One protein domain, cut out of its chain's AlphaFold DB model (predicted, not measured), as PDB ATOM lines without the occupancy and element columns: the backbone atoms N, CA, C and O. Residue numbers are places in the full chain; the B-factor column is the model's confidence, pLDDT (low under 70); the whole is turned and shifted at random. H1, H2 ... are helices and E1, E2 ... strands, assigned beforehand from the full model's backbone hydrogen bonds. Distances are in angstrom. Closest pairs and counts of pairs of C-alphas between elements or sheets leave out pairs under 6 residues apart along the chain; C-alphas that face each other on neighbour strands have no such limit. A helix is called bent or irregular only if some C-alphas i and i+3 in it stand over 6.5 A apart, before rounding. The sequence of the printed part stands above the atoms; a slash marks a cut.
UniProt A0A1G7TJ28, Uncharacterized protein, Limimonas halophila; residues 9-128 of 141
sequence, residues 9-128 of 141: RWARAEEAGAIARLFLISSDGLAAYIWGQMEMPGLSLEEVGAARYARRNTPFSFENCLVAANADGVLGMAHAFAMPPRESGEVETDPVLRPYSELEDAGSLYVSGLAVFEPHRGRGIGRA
ATOM      1  N   ARG A   9     145.975 160.724 105.379       93.69
ATOM      2  CA  ARG A   9     147.195 161.527 105.282       93.69
ATOM      3  C   ARG A   9     146.879 162.937 104.818       93.69
ATOM      4  O   ARG A   9     145.792 163.205 104.322       93.69
ATOM      5  N   TRP A  10     147.863 163.818 104.920       94.56
ATOM      6  CA  TRP A  10     147.798 165.114 104.258       94.56
ATOM      7  C   TRP A  10     147.688 164.956 102.740       94.56
ATOM      8  O   TRP A  10     148.278 164.037 102.147       94.56
ATOM      9  N   ALA A  11     146.916 165.850 102.131       96.12
ATOM     10  CA  ALA A  11     146.799 165.919 100.689       96.12
ATOM     11  C   ALA A  11     148.087 166.435 100.040       96.12
ATOM     12  O   ALA A  11     148.916 167.104 100.669       96.12
ATOM     13  N   ARG A  12     148.236 166.123  98.757       96.06
ATOM     14  CA  ARG A  12     149.292 166.631  97.884       96.06
ATOM     15  C   ARG A  12     148.717 167.627  96.882       96.06
ATOM     16  O   ARG A  12     147.514 167.626  96.625       96.06
ATOM     17  N   ALA A  13     149.575 168.468  96.311       96.19
ATOM     18  CA  ALA A  13     149.148 169.512  95.379       96.19
ATOM     19  C   ALA A  13     148.456 168.926  94.137       96.19
ATOM     20  O   ALA A  13     147.479 169.484  93.643       96.19
ATOM     21  N   GLU A  14     148.904 167.754  93.685       96.94
ATOM     22  CA  GLU A  14     148.360 167.043  92.525       96.94
ATOM     23  C   GLU A  14     146.926 166.538  92.770       96.94
ATOM     24  O   GLU A  14     146.203 166.206  91.834       96.94
ATOM     25  N   GLU A  15     146.479 166.507  94.028       97.44
ATOM     26  CA  GLU A  15     145.146 166.051  94.429       97.44
ATOM     27  C   GLU A  15     144.114 167.190  94.461       97.44
ATOM     28  O   GLU A  15     142.951 166.956  94.798       97.44
ATOM     29  N   ALA A  16     144.499 168.411  94.069       97.50
ATOM     30  CA  ALA A  16     143.625 169.586  94.074       97.50
ATOM     31  C   ALA A  16     142.330 169.382  93.269       97.50
ATOM     32  O   ALA A  16     141.263 169.813  93.704       97.50
ATOM     33  N   GLY A  17     142.380 168.655  92.148       97.56
ATOM     34  CA  GLY A  17     141.177 168.318  91.376       97.56
ATOM     35  C   GLY A  17     140.226 167.357  92.105       97.56
ATOM     36  O   GLY A  17     139.005 167.480  92.009       97.56
ATOM     37  N   ALA A  18     140.749 166.406  92.886       97.56
ATOM     38  CA  ALA A  18     139.910 165.537  93.717       97.56
ATOM     39  C   ALA A  18     139.292 166.312  94.891       97.56
ATOM     40  O   ALA A  18     138.107 166.149  95.179       97.56
ATOM     41  N   ILE A  19     140.077 167.197  95.512       97.50
ATOM     42  CA  ILE A  19     139.631 168.111  96.573       97.50
ATOM     43  C   ILE A  19     138.488 169.004  96.075       97.50
ATOM     44  O   ILE A  19     137.461 169.100  96.743       97.50
ATOM     45  N   ALA A  20     138.624 169.602  94.888       97.50
ATOM     46  CA  ALA A  20     137.597 170.456  94.295       97.50
ATOM     47  C   ALA A  20     136.265 169.710  94.118       97.50
ATOM     48  O   ALA A  20     135.222 170.175  94.576       97.50
ATOM     49  N   ARG A  21     136.296 168.499  93.551       97.19
ATOM     50  CA  ARG A  21     135.085 167.675  93.388       97.19
ATOM     51  C   ARG A  21     134.442 167.299  94.724       97.19
ATOM     52  O   ARG A  21     133.224 167.343  94.853       97.19
ATOM     53  N   LEU A  22     135.240 166.980  95.745       96.88
ATOM     54  CA  LEU A  22     134.727 166.697  97.091       96.88
ATOM     55  C   LEU A  22     134.115 167.936  97.759       96.88
ATOM     56  O   LEU A  22     133.120 167.802  98.468       96.88
ATOM     57  N   PHE A  23     134.642 169.130  97.493       96.31
ATOM     58  CA  PHE A  23     134.042 170.384  97.953       96.31
ATOM     59  C   PHE A  23     132.716 170.704  97.268       96.31
ATOM     60  O   PHE A  23     131.787 171.162  97.932       96.31
ATOM     61  N   LEU A  24     132.593 170.434  95.966       96.06
ATOM     62  CA  LEU A  24     131.303 170.545  95.278       96.06
ATOM     63  C   LEU A  24     130.257 169.625  95.923       96.06
ATOM     64  O   LEU A  24     129.114 170.034  96.082       96.06
ATOM     65  N   ILE A  25     130.665 168.436  96.380       95.31
ATOM     66  CA  ILE A  25     129.793 167.502  97.107       95.31
ATOM     67  C   ILE A  25     129.417 168.023  98.505       95.31
ATOM     68  O   ILE A  25     128.263 167.893  98.899       95.31
ATOM     69  N   SER A  26     130.364 168.561  99.286       94.38
ATOM     70  CA  SER A  26     130.106 168.929 100.691       94.38
ATOM     71  C   SER A  26     129.469 170.302 100.892       94.38
ATOM     72  O   SER A  26     129.013 170.588 101.991       94.38
ATOM     73  N   SER A  27     129.519 171.177  99.888       92.00
ATOM     74  CA  SER A  27     129.170 172.596 100.041       92.00
ATOM     75  C   SER A  27     127.720 172.945  99.715       92.00
ATOM     76  O   SER A  27     127.351 174.104  99.866       92.00
ATOM     77  N   ASP A  28     126.933 171.983  99.221       89.12
ATOM     78  CA  ASP A  28     125.530 172.172  98.818       89.12
ATOM     79  C   ASP A  28     125.307 173.421  97.935       89.12
ATOM     80  O   ASP A  28     124.395 174.218  98.127       89.12
ATOM     81  N   GLY A  29     126.216 173.638  96.976       92.25
ATOM     82  CA  GLY A  29     126.169 174.768  96.043       92.25
ATOM     83  C   GLY A  29     126.954 176.013  96.472       92.25
ATOM     84  O   GLY A  29     127.263 176.841  95.616       92.25
ATOM     85  N   LEU A  30     127.386 176.127  97.733       93.19
ATOM     86  CA  LEU A  30     128.175 177.278  98.194       93.19
ATOM     87  C   LEU A  30     129.529 177.381  97.474       93.19
ATOM     88  O   LEU A  30     129.942 178.468  97.073       93.19
ATOM     89  N   ALA A  31     130.217 176.256  97.246       93.62
ATOM     90  CA  ALA A  31     131.470 176.273  96.491       93.62
ATOM     91  C   ALA A  31     131.236 176.704  95.038       93.62
ATOM     92  O   ALA A  31     132.008 177.495  94.506       93.62
ATOM     93  N   ALA A  32     130.146 176.232  94.427       94.50
ATOM     94  CA  ALA A  32     129.776 176.608  93.070       94.50
ATOM     95  C   ALA A  32     129.481 178.108  92.951       94.50
ATOM     96  O   ALA A  32     129.952 178.750  92.015       94.50
ATOM     97  N   TYR A  33     128.771 178.667  93.932       94.75
ATOM     98  CA  TYR A  33     128.512 180.098  94.027       94.75
ATOM     99  C   TYR A  33     129.815 180.900  94.085       94.75
ATOM    100  O   TYR A  33     130.060 181.737  93.219       94.75
ATOM    101  N   ILE A  34     130.699 180.587  95.041       93.69
ATOM    102  CA  ILE A  34     131.948 181.339  95.220       93.69
ATOM    103  C   ILE A  34     132.850 181.206  93.986       93.69
ATOM    104  O   ILE A  34     133.472 182.177  93.572       93.69
ATOM    105  N   TRP A  35     132.956 180.016  93.394       94.56
ATOM    106  CA  TRP A  35     133.841 179.798  92.242       94.56
ATOM    107  C   TRP A  35     133.284 180.418  90.963       94.56
ATOM    108  O   TRP A  35     134.064 180.888  90.144       94.56
ATOM    109  N   GLY A  36     131.959 180.497  90.815       92.31
ATOM    110  CA  GLY A  36     131.316 181.199  89.703       92.31
ATOM    111  C   GLY A  36     131.527 182.717  89.724       92.31
ATOM    112  O   GLY A  36     131.398 183.362  88.691       92.31
ATOM    113  N   GLN A  37     131.881 183.284  90.881       90.75
ATOM    114  CA  GLN A  37     132.264 184.692  91.026       90.75
ATOM    115  C   GLN A  37     133.752 184.936  90.699       90.75
ATOM    116  O   GLN A  37     134.185 186.084  90.633       90.75
ATOM    117  N   MET A  38     134.562 183.884  90.516       89.44
ATOM    118  CA  MET A  38     135.989 184.025  90.206       89.44
ATOM    119  C   MET A  38     136.167 184.266  88.701       89.44
ATOM    120  O   MET A  38     135.749 183.452  87.882       89.44
ATOM    121  N   GLU A  39     136.817 185.371  88.326       79.50
ATOM    122  CA  GLU A  39     137.058 185.743  86.925       79.50
ATOM    123  C   GLU A  39     138.127 184.848  86.268       79.50
ATOM    124  O   GLU A  39     139.285 185.228  86.099       79.50
ATOM    125  N   MET A  40     137.742 183.622  85.904       86.38
ATOM    126  CA  MET A  40     138.612 182.637  85.253       86.38
ATOM    127  C   MET A  40     137.987 182.134  83.940       86.38
ATOM    128  O   MET A  40     137.449 181.026  83.884       86.38
ATOM    129  N   PRO A  41     138.022 182.949  82.870       84.38
ATOM    130  CA  PRO A  41     137.371 182.614  81.609       84.38
ATOM    131  C   PRO A  41     137.976 181.362  80.964       84.38
ATOM    132  O   PRO A  41     139.192 181.184  80.930       84.38
ATOM    133  N   GLY A  42     137.109 180.511  80.413       88.75
ATOM    134  CA  GLY A  42     137.499 179.287  79.707       88.75
ATOM    135  C   GLY A  42     137.738 178.069  80.603       88.75
ATOM    136  O   GLY A  42     137.934 176.984  80.066       88.75
ATOM    137  N   LEU A  43     137.681 178.225  81.930       92.81
ATOM    138  CA  LEU A  43     137.746 177.107  82.868       92.81
ATOM    139  C   LEU A  43     136.346 176.653  83.282       92.81
ATOM    140  O   LEU A  43     135.449 177.460  83.527       92.81
ATOM    141  N   SER A  44     136.172 175.343  83.402       94.12
ATOM    142  CA  SER A  44     135.037 174.755  84.103       94.12
ATOM    143  C   SER A  44     135.106 175.058  85.601       94.12
ATOM    144  O   SER A  44     136.161 175.343  86.168       94.12
ATOM    145  N   LEU A  45     133.967 174.938  86.278       92.88
ATOM    146  CA  LEU A  45     133.870 175.165  87.718       92.88
ATOM    147  C   LEU A  45     134.821 174.257  88.521       92.88
ATOM    148  O   LEU A  45     135.434 174.696  89.492       92.88
ATOM    149  N   GLU A  46     134.986 173.004  88.089       94.50
ATOM    150  CA  GLU A  46     135.932 172.063  88.696       94.50
ATOM    151  C   GLU A  46     137.388 172.513  88.523       94.50
ATOM    152  O   GLU A  46     138.172 172.407  89.466       94.50
ATOM    153  N   GLU A  47     137.747 173.053  87.356       96.19
ATOM    154  CA  GLU A  47     139.090 173.579  87.084       96.19
ATOM    155  C   GLU A  47     139.383 174.842  87.901       96.19
ATOM    156  O   GLU A  47     140.483 174.972  88.442       96.19
ATOM    157  N   VAL A  48     138.395 175.726  88.080       96.44
ATOM    158  CA  VAL A  48     138.501 176.881  88.989       96.44
ATOM    159  C   VAL A  48     138.735 176.415  90.426       96.44
ATOM    160  O   VAL A  48     139.648 176.898  91.103       96.44
ATOM    161  N   GLY A  49     137.965 175.428  90.888       95.62
ATOM    162  CA  GLY A  49     138.157 174.816  92.201       95.62
ATOM    163  C   GLY A  49     139.543 174.184  92.359       95.62
ATOM    164  O   GLY A  49     140.215 174.399  93.370       95.62
ATOM    165  N   ALA A  50     140.009 173.445  91.350       97.00
ATOM    166  CA  ALA A  50     141.328 172.816  91.355       97.00
ATOM    167  C   ALA A  50     142.447 173.866  91.427       97.00
ATOM    168  O   ALA A  50     143.344 173.750  92.261       97.00
ATOM    169  N   ALA A  51     142.358 174.933  90.628       95.19
ATOM    170  CA  ALA A  51     143.294 176.054  90.679       95.19
ATOM    171  C   ALA A  51     143.287 176.732  92.057       95.19
ATOM    172  O   ALA A  51     144.346 177.022  92.618       95.19
ATOM    173  N   ARG A  52     142.100 176.922  92.651       94.75
ATOM    174  CA  ARG A  52     141.938 177.486  93.996       94.75
ATOM    175  C   ARG A  52     142.648 176.654  95.062       94.75
ATOM    176  O   ARG A  52     143.379 177.245  95.859       94.75
ATOM    177  N   TYR A  53     142.460 175.332  95.070       96.31
ATOM    178  CA  TYR A  53     143.061 174.442  96.073       96.31
ATOM    179  C   TYR A  53     144.526 174.101  95.814       96.31
ATOM    180  O   TYR A  53     145.203 173.704  96.757       96.31
ATOM    181  N   ALA A  54     145.039 174.287  94.595       95.94
ATOM    182  CA  ALA A  54     146.461 174.120  94.282       95.94
ATOM    183  C   ALA A  54     147.353 175.221  94.893       95.94
ATOM    184  O   ALA A  54     148.573 175.060  94.977       95.94
ATOM    185  N   ARG A  55     146.758 176.339  95.333       94.62
ATOM    186  CA  ARG A  55     147.464 177.433  96.015       94.62
ATOM    187  C   ARG A  55     148.052 176.972  97.351       94.62
ATOM    188  O   ARG A  55     147.624 175.979  97.929       94.62
ATOM    189  N   ARG A  56     149.026 177.732  97.850       94.50
ATOM    190  CA  ARG A  56     149.724 177.497  99.124       94.50
ATOM    191  C   ARG A  56     149.577 178.698 100.043       94.50
ATOM    192  O   ARG A  56     149.358 179.803  99.552       94.50
ATOM    193  N   ASN A  57     149.751 178.486 101.345       91.94
ATOM    194  CA  ASN A  57     149.692 179.537 102.370       91.94
ATOM    195  C   ASN A  57     148.353 180.299 102.396       91.94
ATOM    196  O   ASN A  57     148.316 181.496 102.664       91.94
ATOM    197  N   THR A  58     147.248 179.612 102.096       92.12
ATOM    198  CA  THR A  58     145.889 180.168 102.197       92.12
ATOM    199  C   THR A  58     144.984 179.185 102.940       92.12
ATOM    200  O   THR A  58     145.218 177.973 102.838       92.12
ATOM    201  N   PRO A  59     143.931 179.660 103.637       91.38
ATOM    202  CA  PRO A  59     142.956 178.792 104.293       91.38
ATOM    203  C   PRO A  59     142.374 177.727 103.361       91.38
ATOM    204  O   PRO A  59     142.337 176.556 103.722       91.38
ATOM    205  N   PHE A  60     142.015 178.112 102.133       92.69
ATOM    206  CA  PHE A  60     141.492 177.207 101.109       92.69
ATOM    207  C   PHE A  60     142.623 176.704 100.211       92.69
ATOM    208  O   PHE A  60     142.844 177.220  99.112       92.69
ATOM    209  N   SER A  61     143.362 175.717 100.712       95.19
ATOM    210  CA  SER A  61     144.483 175.061 100.030       95.19
ATOM    211  C   SER A  61     144.512 173.567 100.337       95.19
ATOM    212  O   SER A  61     143.984 173.111 101.352       95.19
ATOM    213  N   PHE A  62     145.187 172.789  99.489       95.81
ATOM    214  CA  PHE A  62     145.429 171.368  99.754       95.81
ATOM    215  C   PHE A  62     146.208 171.138 101.065       95.81
ATOM    216  O   PHE A  62     146.129 170.062 101.658       95.81
ATOM    217  N   GLU A  63     146.940 172.146 101.557       95.88
ATOM    218  CA  GLU A  63     147.722 172.068 102.794       95.88
ATOM    219  C   GLU A  63     146.833 171.903 104.039       95.88
ATOM    220  O   GLU A  63     147.304 171.382 105.054       95.88
ATOM    221  N   ASN A  64     145.549 172.251 103.941       95.38
ATOM    222  CA  ASN A  64     144.555 172.108 105.006       95.38
ATOM    223  C   ASN A  64     143.621 170.898 104.810       95.38
ATOM    224  O   ASN A  64     142.639 170.741 105.537       95.38
ATOM    225  N   CYS A  65     143.939 170.007 103.860       95.62
ATOM    226  CA  CYS A  65     143.177 168.787 103.598       95.62
ATOM    227  C   CYS A  65     143.842 167.541 104.197       95.62
ATOM    228  O   CYS A  65     144.980 167.200 103.862       95.62
ATOM    229  N   LEU A  66     143.077 166.785 104.985       94.81
ATOM    230  CA  LEU A  66     143.307 165.356 105.184       94.81
ATOM    231  C   LEU A  66     142.506 164.572 104.148       94.81
ATOM    232  O   LEU A  66     141.318 164.820 103.963       94.81
ATOM    233  N   VAL A  67     143.138 163.596 103.505       95.19
ATOM    234  CA  VAL A  67     142.504 162.705 102.533       95.19
ATOM    235  C   VAL A  67     142.595 161.260 102.991       95.19
ATOM    236  O   VAL A  67     143.632 160.807 103.480       95.19
ATOM    237  N   ALA A  68     141.498 160.536 102.801       94.12
ATOM    238  CA  ALA A  68     141.475 159.084 102.827       94.12
ATOM    239  C   ALA A  68     141.774 158.604 101.405       94.12
ATOM    240  O   ALA A  68     141.023 158.929 100.484       94.12
ATOM    241  N   ALA A  69     142.876 157.884 101.207       93.19
ATOM    242  CA  ALA A  69     143.332 157.508  99.870       93.19
ATOM    243  C   ALA A  69     143.842 156.067  99.822       93.19
ATOM    244  O   ALA A  69     144.350 155.556 100.812       93.19
ATOM    245  N   ASN A  70     143.746 155.417  98.667       90.38
ATOM    246  CA  ASN A  70     144.342 154.106  98.400       90.38
ATOM    247  C   ASN A  70     145.111 154.142  97.059       90.38
ATOM    248  O   ASN A  70     145.441 155.220  96.565       90.38
ATOM    249  N   ALA A  71     145.418 152.975  96.483       88.06
ATOM    250  CA  ALA A  71     146.078 152.877  95.179       88.06
ATOM    251  C   ALA A  71     145.258 153.492  94.025       88.06
ATOM    252  O   ALA A  71     145.845 153.943  93.047       88.06
ATOM    253  N   ASP A  72     143.933 153.562  94.166       88.12
ATOM    254  CA  ASP A  72     143.010 154.110  93.164       88.12
ATOM    255  C   ASP A  72     142.869 155.640  93.269       88.12
ATOM    256  O   ASP A  72     142.266 156.277  92.406       88.12
ATOM    257  N   GLY A  73     143.431 156.246  94.322       93.44
ATOM    258  CA  GLY A  73     143.436 157.688  94.551       93.44
ATOM    259  C   GLY A  73     142.667 158.116  95.798       93.44
ATOM    260  O   GLY A  73     142.563 157.384  96.785       93.44
ATOM    261  N   VAL A  74     142.182 159.360  95.782       96.00
ATOM    262  CA  VAL A  74     141.444 159.966  96.897       96.00
ATOM    263  C   VAL A  74     140.013 159.434  96.925       96.00
ATOM    264  O   VAL A  74     139.285 159.537  95.946       96.00
ATOM    265  N   LEU A  75     139.598 158.917  98.079       95.69
ATOM    266  CA  LEU A  75     138.262 158.365  98.329       95.69
ATOM    267  C   LEU A  75     137.357 159.365  99.062       95.69
ATOM    268  O   LEU A  75     136.136 159.352  98.905       95.69
ATOM    269  N   GLY A  76     137.960 160.226  99.880       95.06
ATOM    270  CA  GLY A  76     137.281 161.248 100.665       95.06
ATOM    271  C   GLY A  76     138.266 162.220 101.306       95.06
ATOM    272  O   GLY A  76     139.479 162.006 101.275       95.06
ATOM    273  N   MET A  77     137.735 163.290 101.886       95.62
ATOM    274  CA  MET A  77     138.505 164.413 102.404       95.62
ATOM    275  C   MET A  77     137.817 165.045 103.613       95.62
ATOM    276  O   MET A  77     136.591 165.146 103.645       95.62
ATOM    277  N   ALA A  78     138.629 165.539 104.543       95.44
ATOM    278  CA  ALA A  78     138.270 166.571 105.505       95.44
ATOM    279  C   ALA A  78     139.162 167.800 105.268       95.44
ATOM    280  O   ALA A  78     140.386 167.670 105.244       95.44
ATOM    281  N   HIS A  79     138.564 168.977 105.109       95.50
ATOM    282  CA  HIS A  79     139.271 170.252 105.046       95.50
ATOM    283  C   HIS A  79     138.964 171.061 106.301       95.50
ATOM    284  O   HIS A  79     137.794 171.307 106.614       95.50
ATOM    285  N   ALA A  80     140.012 171.476 107.009       94.12
ATOM    286  CA  ALA A  80     139.867 172.348 108.161       94.12
ATOM    287  C   ALA A  80     141.096 173.228 108.378       94.12
ATOM    288  O   ALA A  80     142.227 172.798 108.146       94.12
ATOM    289  N   PHE A  81     140.873 174.433 108.885       92.19
ATOM    290  CA  PHE A  81     141.923 175.382 109.246       92.19
ATOM    291  C   PHE A  81     141.533 176.148 110.513       92.19
ATOM    292  O   PHE A  81     140.364 176.187 110.891       92.19
ATOM    293  N   ALA A  82     142.519 176.711 111.206       91.00
ATOM    294  CA  ALA A  82     142.259 177.539 112.378       91.00
ATOM    295  C   ALA A  82     141.680 178.888 111.940       91.00
ATOM    296  O   ALA A  82     142.254 179.528 111.056       91.00
ATOM    297  N   MET A  83     140.581 179.321 112.560       89.38
ATOM    298  CA  MET A  83     140.036 180.648 112.289       89.38
ATOM    299  C   MET A  83     140.976 181.713 112.840       89.38
ATOM    300  O   MET A  83     141.266 181.691 114.045       89.38
ATOM    301  N   PRO A  84     141.452 182.643 111.996       85.06
ATOM    302  CA  PRO A  84     142.228 183.765 112.483       85.06
ATOM    303  C   PRO A  84     141.375 184.643 113.416       85.06
ATOM    304  O   PRO A  84     140.142 184.586 113.381       85.06
ATOM    305  N   PRO A  85     142.015 185.463 114.265       84.06
ATOM    306  CA  PRO A  85     141.325 186.533 114.968       84.06
ATOM    307  C   PRO A  85     140.573 187.415 113.971       84.06
ATOM    308  O   PRO A  85     141.121 187.763 112.928       84.06
ATOM    309  N   ARG A  86     139.335 187.791 114.300       76.94
ATOM    310  CA  ARG A  86     138.565 188.710 113.462       76.94
ATOM    311  C   ARG A  86     139.207 190.091 113.511       76.94
ATOM    312  O   ARG A  86     139.335 190.671 114.593       76.94
ATOM    313  N   GLU A  87     139.602 190.617 112.360       73.44
ATOM    314  CA  GLU A  87     140.101 191.985 112.281       73.44
ATOM    315  C   GLU A  87     138.946 192.972 112.494       73.44
ATOM    316  O   GLU A  87     137.813 192.772 112.042       73.44
ATOM    317  N   SER A  88     139.208 194.055 113.226       66.44
ATOM    318  CA  SER A  88     138.193 195.073 113.486       66.44
ATOM    319  C   SER A  88     137.768 195.742 112.176       66.44
ATOM    320  O   SER A  88     138.577 196.421 111.547       66.44
ATOM    321  N   GLY A  89     136.496 195.595 111.799       68.88
ATOM    322  CA  GLY A  89     135.919 196.225 110.606       68.88
ATOM    323  C   GLY A  89     135.736 195.298 109.403       68.88
ATOM    324  O   GLY A  89     135.151 195.734 108.413       68.88
ATOM    325  N   GLU A  90     136.161 194.033 109.481       73.50
ATOM    326  CA  GLU A  90     135.892 193.053 108.426       73.50
ATOM    327  C   GLU A  90     134.420 192.604 108.479       73.50
ATOM    328  O   GLU A  90     133.959 191.914 109.405       73.50
ATOM    329  N   VAL A  91     133.657 193.062 107.487       81.94
ATOM    330  CA  VAL A  91     132.233 192.764 107.328       81.94
ATOM    331  C   VAL A  91     132.034 192.101 105.977       81.94
ATOM    332  O   VAL A  91     132.253 192.726 104.941       81.94
ATOM    333  N   GLU A  92     131.579 190.850 105.996       89.25
ATOM    334  CA  GLU A  92     131.148 190.164 104.784       89.25
ATOM    335  C   GLU A  92     129.883 190.842 104.235       89.25
ATOM    336  O   GLU A  92     128.824 190.909 104.878       89.25
ATOM    337  N   THR A  93     130.017 191.408 103.041       91.06
ATOM    338  CA  THR A  93     128.958 192.192 102.399       91.06
ATOM    339  C   THR A  93     128.044 191.332 101.545       91.06
ATOM    340  O   THR A  93     126.867 191.684 101.411       91.06
ATOM    341  N   ASP A  94     128.548 190.208 101.037       92.88
ATOM    342  CA  ASP A  94     127.793 189.286 100.205       92.88
ATOM    343  C   ASP A  94     126.626 188.689 101.017       92.88
ATOM    344  O   ASP A  94     126.842 188.105 102.082       92.88
ATOM    345  N   PRO A  95     125.369 188.839 100.564       93.06
ATOM    346  CA  PRO A  95     124.206 188.373 101.316       93.06
ATOM    347  C   PRO A  95     124.151 186.845 101.472       93.06
ATOM    348  O   PRO A  95     123.509 186.365 102.405       93.06
ATOM    349  N   VAL A  96     124.803 186.086 100.586       92.81
ATOM    350  CA  VAL A  96     124.914 184.625 100.670       92.81
ATOM    351  C   VAL A  96     125.991 184.229 101.675       92.81
ATOM    352  O   VAL A  96     125.787 183.274 102.421       92.81
ATOM    353  N   LEU A  97     127.116 184.950 101.724       91.62
ATOM    354  CA  LEU A  97     128.251 184.607 102.593       91.62
ATOM    355  C   LEU A  97     128.145 185.198 104.004       91.62
ATOM    356  O   LEU A  97     128.667 184.609 104.951       91.62
ATOM    357  N   ARG A  98     127.434 186.316 104.179       92.69
ATOM    358  CA  ARG A  98     127.299 187.002 105.473       92.69
ATOM    359  C   ARG A  98     126.815 186.084 106.603       92.69
ATOM    360  O   ARG A  98     127.474 186.081 107.642       92.69
ATOM    361  N   PRO A  99     125.768 185.251 106.428       91.88
ATOM    362  CA  PRO A  99     125.339 184.336 107.484       91.88
ATOM    363  C   PRO A  99     126.424 183.329 107.890       91.88
ATOM    364  O   PRO A  99     126.486 182.936 109.048       91.88
ATOM    365  N   TYR A 100     127.299 182.921 106.962       88.94
ATOM    366  CA  TYR A 100     128.417 182.028 107.277       88.94
ATOM    367  C   TYR A 100     129.487 182.754 108.098       88.94
ATOM    368  O   TYR A 100     129.918 182.227 109.119       88.94
ATOM    369  N   SER A 101     129.847 183.985 107.717       88.31
ATOM    370  CA  SER A 101     130.815 184.813 108.458       88.31
ATOM    371  C   SER A 101     130.333 185.204 109.866       88.31
ATOM    372  O   SER A 101     131.132 185.449 110.769       88.31
ATOM    373  N   GLU A 102     129.021 185.269 110.092       89.62
ATOM    374  CA  GLU A 102     128.444 185.502 111.424       89.62
ATOM    375  C   GLU A 102     128.547 184.273 112.344       89.62
ATOM    376  O   GLU A 102     128.562 184.424 113.565       89.62
ATOM    377  N   LEU A 103     128.640 183.066 111.774       89.12
ATOM    378  CA  LEU A 103     128.793 181.803 112.508       89.12
ATOM    379  C   LEU A 103     130.259 181.422 112.762       89.12
ATOM    380  O   LEU A 103     130.535 180.463 113.485       89.12
ATOM    381  N   GLU A 104     131.196 182.139 112.152       89.69
ATOM    382  CA  GLU A 104     132.626 181.923 112.320       89.69
ATOM    383  C   GLU A 104     133.096 182.334 113.723       89.69
ATOM    384  O   GLU A 104     132.959 183.484 114.140       89.69
ATOM    385  N   ASP A 105     133.698 181.384 114.445       89.81
ATOM    386  CA  ASP A 105     134.235 181.595 115.790       89.81
ATOM    387  C   ASP A 105     135.765 181.716 115.756       89.81
ATOM    388  O   ASP A 105     136.474 180.783 115.359       89.81
ATOM    389  N   ALA A 106     136.289 182.873 116.158       89.56
ATOM    390  CA  ALA A 106     137.719 183.160 116.122       89.56
ATOM    391  C   ALA A 106     138.503 182.248 117.080       89.56
ATOM    392  O   ALA A 106     138.121 182.038 118.227       89.56
ATOM    393  N   GLY A 107     139.637 181.708 116.621       86.62
ATOM    394  CA  GLY A 107     140.440 180.760 117.402       86.62
ATOM    395  C   GLY A 107     139.892 179.327 117.433       86.62
ATOM    396  O   GLY A 107     140.558 178.436 117.966       86.62
ATOM    397  N   SER A 108     138.729 179.069 116.826       91.25
ATOM    398  CA  SER A 108     138.213 177.715 116.618       91.25
ATOM    399  C   SER A 108     138.915 176.997 115.453       91.25
ATOM    400  O   SER A 108     139.659 177.592 114.668       91.25
ATOM    401  N   LEU A 109     138.677 175.687 115.324       91.06
ATOM    402  CA  LEU A 109     139.031 174.924 114.126       91.06
ATOM    403  C   LEU A 109     137.814 174.867 113.196       91.06
ATOM    404  O   LEU A 109     136.861 174.134 113.466       91.06
ATOM    405  N   TYR A 110     137.870 175.591 112.082       92.19
ATOM    406  CA  TYR A 110     136.791 175.639 111.107       92.19
ATOM    407  C   TYR A 110     136.859 174.456 110.152       92.19
ATOM    408  O   TYR A 110     137.785 174.341 109.345       92.19
ATOM    409  N   VAL A 111     135.870 173.565 110.236       92.62
ATOM    410  CA  VAL A 111     135.710 172.435 109.316       92.62
ATOM    411  C   VAL A 111     134.809 172.873 108.170       92.62
ATOM    412  O   VAL A 111     133.587 172.831 108.278       92.62
ATOM    413  N   SER A 112     135.412 173.286 107.058       92.25
ATOM    414  CA  SER A 112     134.664 173.833 105.919       92.25
ATOM    415  C   SER A 112     134.180 172.771 104.926       92.25
ATOM    416  O   SER A 112     133.442 173.090 103.998       92.25
ATOM    417  N   GLY A 113     134.641 171.523 105.043       93.50
ATOM    418  CA  GLY A 113     134.231 170.453 104.137       93.50
ATOM    419  C   GLY A 113     134.602 169.067 104.645       93.50
ATOM    420  O   GLY A 113     135.744 168.819 105.028       93.50
ATOM    421  N   LEU A 114     133.636 168.150 104.610       94.62
ATOM    422  CA  LEU A 114     133.823 166.726 104.877       94.62
ATOM    423  C   LEU A 114     132.992 165.937 103.867       94.62
ATOM    424  O   LEU A 114     131.764 166.002 103.881       94.62
ATOM    425  N   ALA A 115     133.652 165.190 102.987       95.56
ATOM    426  CA  ALA A 115     132.972 164.416 101.955       95.56
ATOM    427  C   ALA A 115     133.693 163.111 101.633       95.56
ATOM    428  O   ALA A 115     134.907 162.967 101.780       95.56
ATOM    429  N   VAL A 116     132.909 162.159 101.137       95.00
ATOM    430  CA  VAL A 116     133.367 160.890 100.574       95.00
ATOM    431  C   VAL A 116     132.680 160.728  99.225       95.00
ATOM    432  O   VAL A 116     131.465 160.954  99.115       95.00
ATOM    433  N   PHE A 117     133.446 160.334  98.208       95.31
ATOM    434  CA  PHE A 117     132.892 160.031  96.894       95.31
ATOM    435  C   PHE A 117     131.840 158.929  97.005       95.31
ATOM    436  O   PHE A 117     131.992 157.972  97.767       95.31
ATOM    437  N   GLU A 118     130.763 159.074  96.240       93.69
ATOM    438  CA  GLU A 118     129.571 158.233  96.333       93.69
ATOM    439  C   GLU A 118     129.856 156.719  96.320       93.69
ATOM    440  O   GLU A 118     129.370 156.040  97.231       93.69
ATOM    441  N   PRO A 119     130.732 156.182  95.442       92.56
ATOM    442  CA  PRO A 119     131.033 154.746  95.415       92.56
ATOM    443  C   PRO A 119     131.672 154.199  96.704       92.56
ATOM    444  O   PRO A 119     131.668 152.987  96.940       92.56
ATOM    445  N   HIS A 120     132.234 155.070  97.550       90.88
ATOM    446  CA  HIS A 120     132.980 154.704  98.757       90.88
ATOM    447  C   HIS A 120     132.231 155.016 100.066       90.88
ATOM    448  O   HIS A 120     132.762 154.782 101.156       90.88
ATOM    449  N   ARG A 121     130.985 155.506  99.988       90.38
ATOM    450  CA  ARG A 121     130.130 155.777 101.159       90.38
ATOM    451  C   ARG A 121     129.687 154.485 101.859       90.38
ATOM    452  O   ARG A 121     129.799 153.390 101.319       90.38
ATOM    453  N   GLY A 122     129.234 154.604 103.112       86.94
ATOM    454  CA  GLY A 122     128.793 153.460 103.931       86.94
ATOM    455  C   GLY A 122     129.922 152.566 104.467       86.94
ATOM    456  O   GLY A 122     129.655 151.588 105.156       86.94
ATOM    457  N   ARG A 123     131.190 152.910 104.201       85.81
ATOM    458  CA  ARG A 123     132.375 152.113 104.581       85.81
ATOM    459  C   ARG A 123     133.094 152.611 105.841       85.81
ATOM    460  O   ARG A 123     134.202 152.176 106.126       85.81
ATOM    461  N   GLY A 124     132.506 153.561 106.569       84.25
ATOM    462  CA  GLY A 124     133.107 154.140 107.779       84.25
ATOM    463  C   GLY A 124     134.222 155.170 107.542       84.25
ATOM    464  O   GLY A 124     134.791 155.652 108.515       84.25
ATOM    465  N   ILE A 125     134.503 155.570 106.292       84.81
ATOM    466  CA  ILE A 125     135.591 156.510 105.940       84.81
ATOM    467  C   ILE A 125     135.460 157.853 106.671       84.81
ATOM    468  O   ILE A 125     136.431 158.331 107.239       84.81
ATOM    469  N   GLY A 126     134.255 158.429 106.735       78.50
ATOM    470  CA  GLY A 126     134.020 159.683 107.465       78.50
ATOM    471  C   GLY A 126     134.120 159.560 108.992       78.50
ATOM    472  O   GLY A 126     134.145 160.568 109.687       78.50
ATOM    473  N   ARG A 127     134.162 158.329 109.525       74.25
ATOM    474  CA  ARG A 127     134.300 158.040 110.961       74.25
ATOM    475  C   ARG A 127     135.749 157.754 111.352       74.25
ATOM    476  O   ARG A 127     136.103 157.883 112.524       74.25
ATOM    477  N   ALA A 128     136.574 157.348 110.384       63.66
ATOM    478  CA  ALA A 128     138.008 157.236 110.571       63.66
ATOM    479  C   ALA A 128     138.539 158.634 110.917       63.66
ATOM    480  O   ALA A 128     138.175 159.612 110.268       63.66
TER     481      ALA A 128
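AT A GLANCE: This is residues 9 to 128 of the 141 residues of an uncharacterized protein of Limimonas halophila (UniProt A0A1G7TJ28). A narrow, bent sheet of three strands has helix H1 laid across one face, with H3 packed on H1, and H2 at the corner after H1 and packed on H3. A long loop, residues 83 to 97, and the short helix H4 lie toward one end of the longest axis, and the E1-E2 hairpin turn lies at the other. The printed part has 120 residues, in the order H1 H2 H3 E1 E2 H4 E3; the sheet order E1 - E2 - E3 is antiparallel, and the class is mixed. It is compact, with a radius of gyration of the C-alphas of 14.8 A and spans of 47 by 36 by 25 A.

HOW THE PARTS SIT: H1, residues 13 to 26, is irregular: C-alphas 14 and 17 are 7.4 A apart. H2, residues 30 to 36, touches H1 only at the corner, closest at the C-alphas of Leu 24 and Ala 31, 5.9 A. H3, residues 45 to 54, touches H1 at a steep tilt of 51 degrees, opposite ways, closest at the C-alphas of Gly 17 and Ala 50, 4.5 A. H2 and H3 touch about perpendicular, at 82 degrees, closest at the C-alphas of Trp 35 and Val 48, 6.4 A. E1, residues 65 to 70, and E2, residues 73 to 82, form a hairpin, with N 66 and O 78 within hydrogen-bond range at 2.8 A. H4, residues 98 to 103, is not on the sheet and touches no helix. E3, residues 109 to 116, is antiparallel to E2, with N 79 and O 113 at 2.8 A. H1 is on the sheet in two layers, helix on one face, at a height of 7.7 A, across the strands. Every O i to N i+4 pair is within hydrogen-bond range in H2, H3 and H4, and 8 of 10 in H1.

IN THESE COORDINATES: H1 begins at C-alpha 13 (149.148, 169.512, 95.379) and is 19.8 A long; H2 is 9.9 A, H3 14.2 A, E1 15.6 A and H4 8.9 A. E2, 26.7 A, bends by 65 degrees at residue 76. E3, 20.3 A, bends by 56 degrees at residue 112 and ends at C-alpha 116 (133.367, 160.890, 100.574).

THE WHOLE: The two farthest C-alphas, of Ala 71 and Gly 89, are 47.1 A apart. The printed part has no cut, and the link from E2 to H4 is long. The pLDDT is under 70 at residues 88 to 89 and 128.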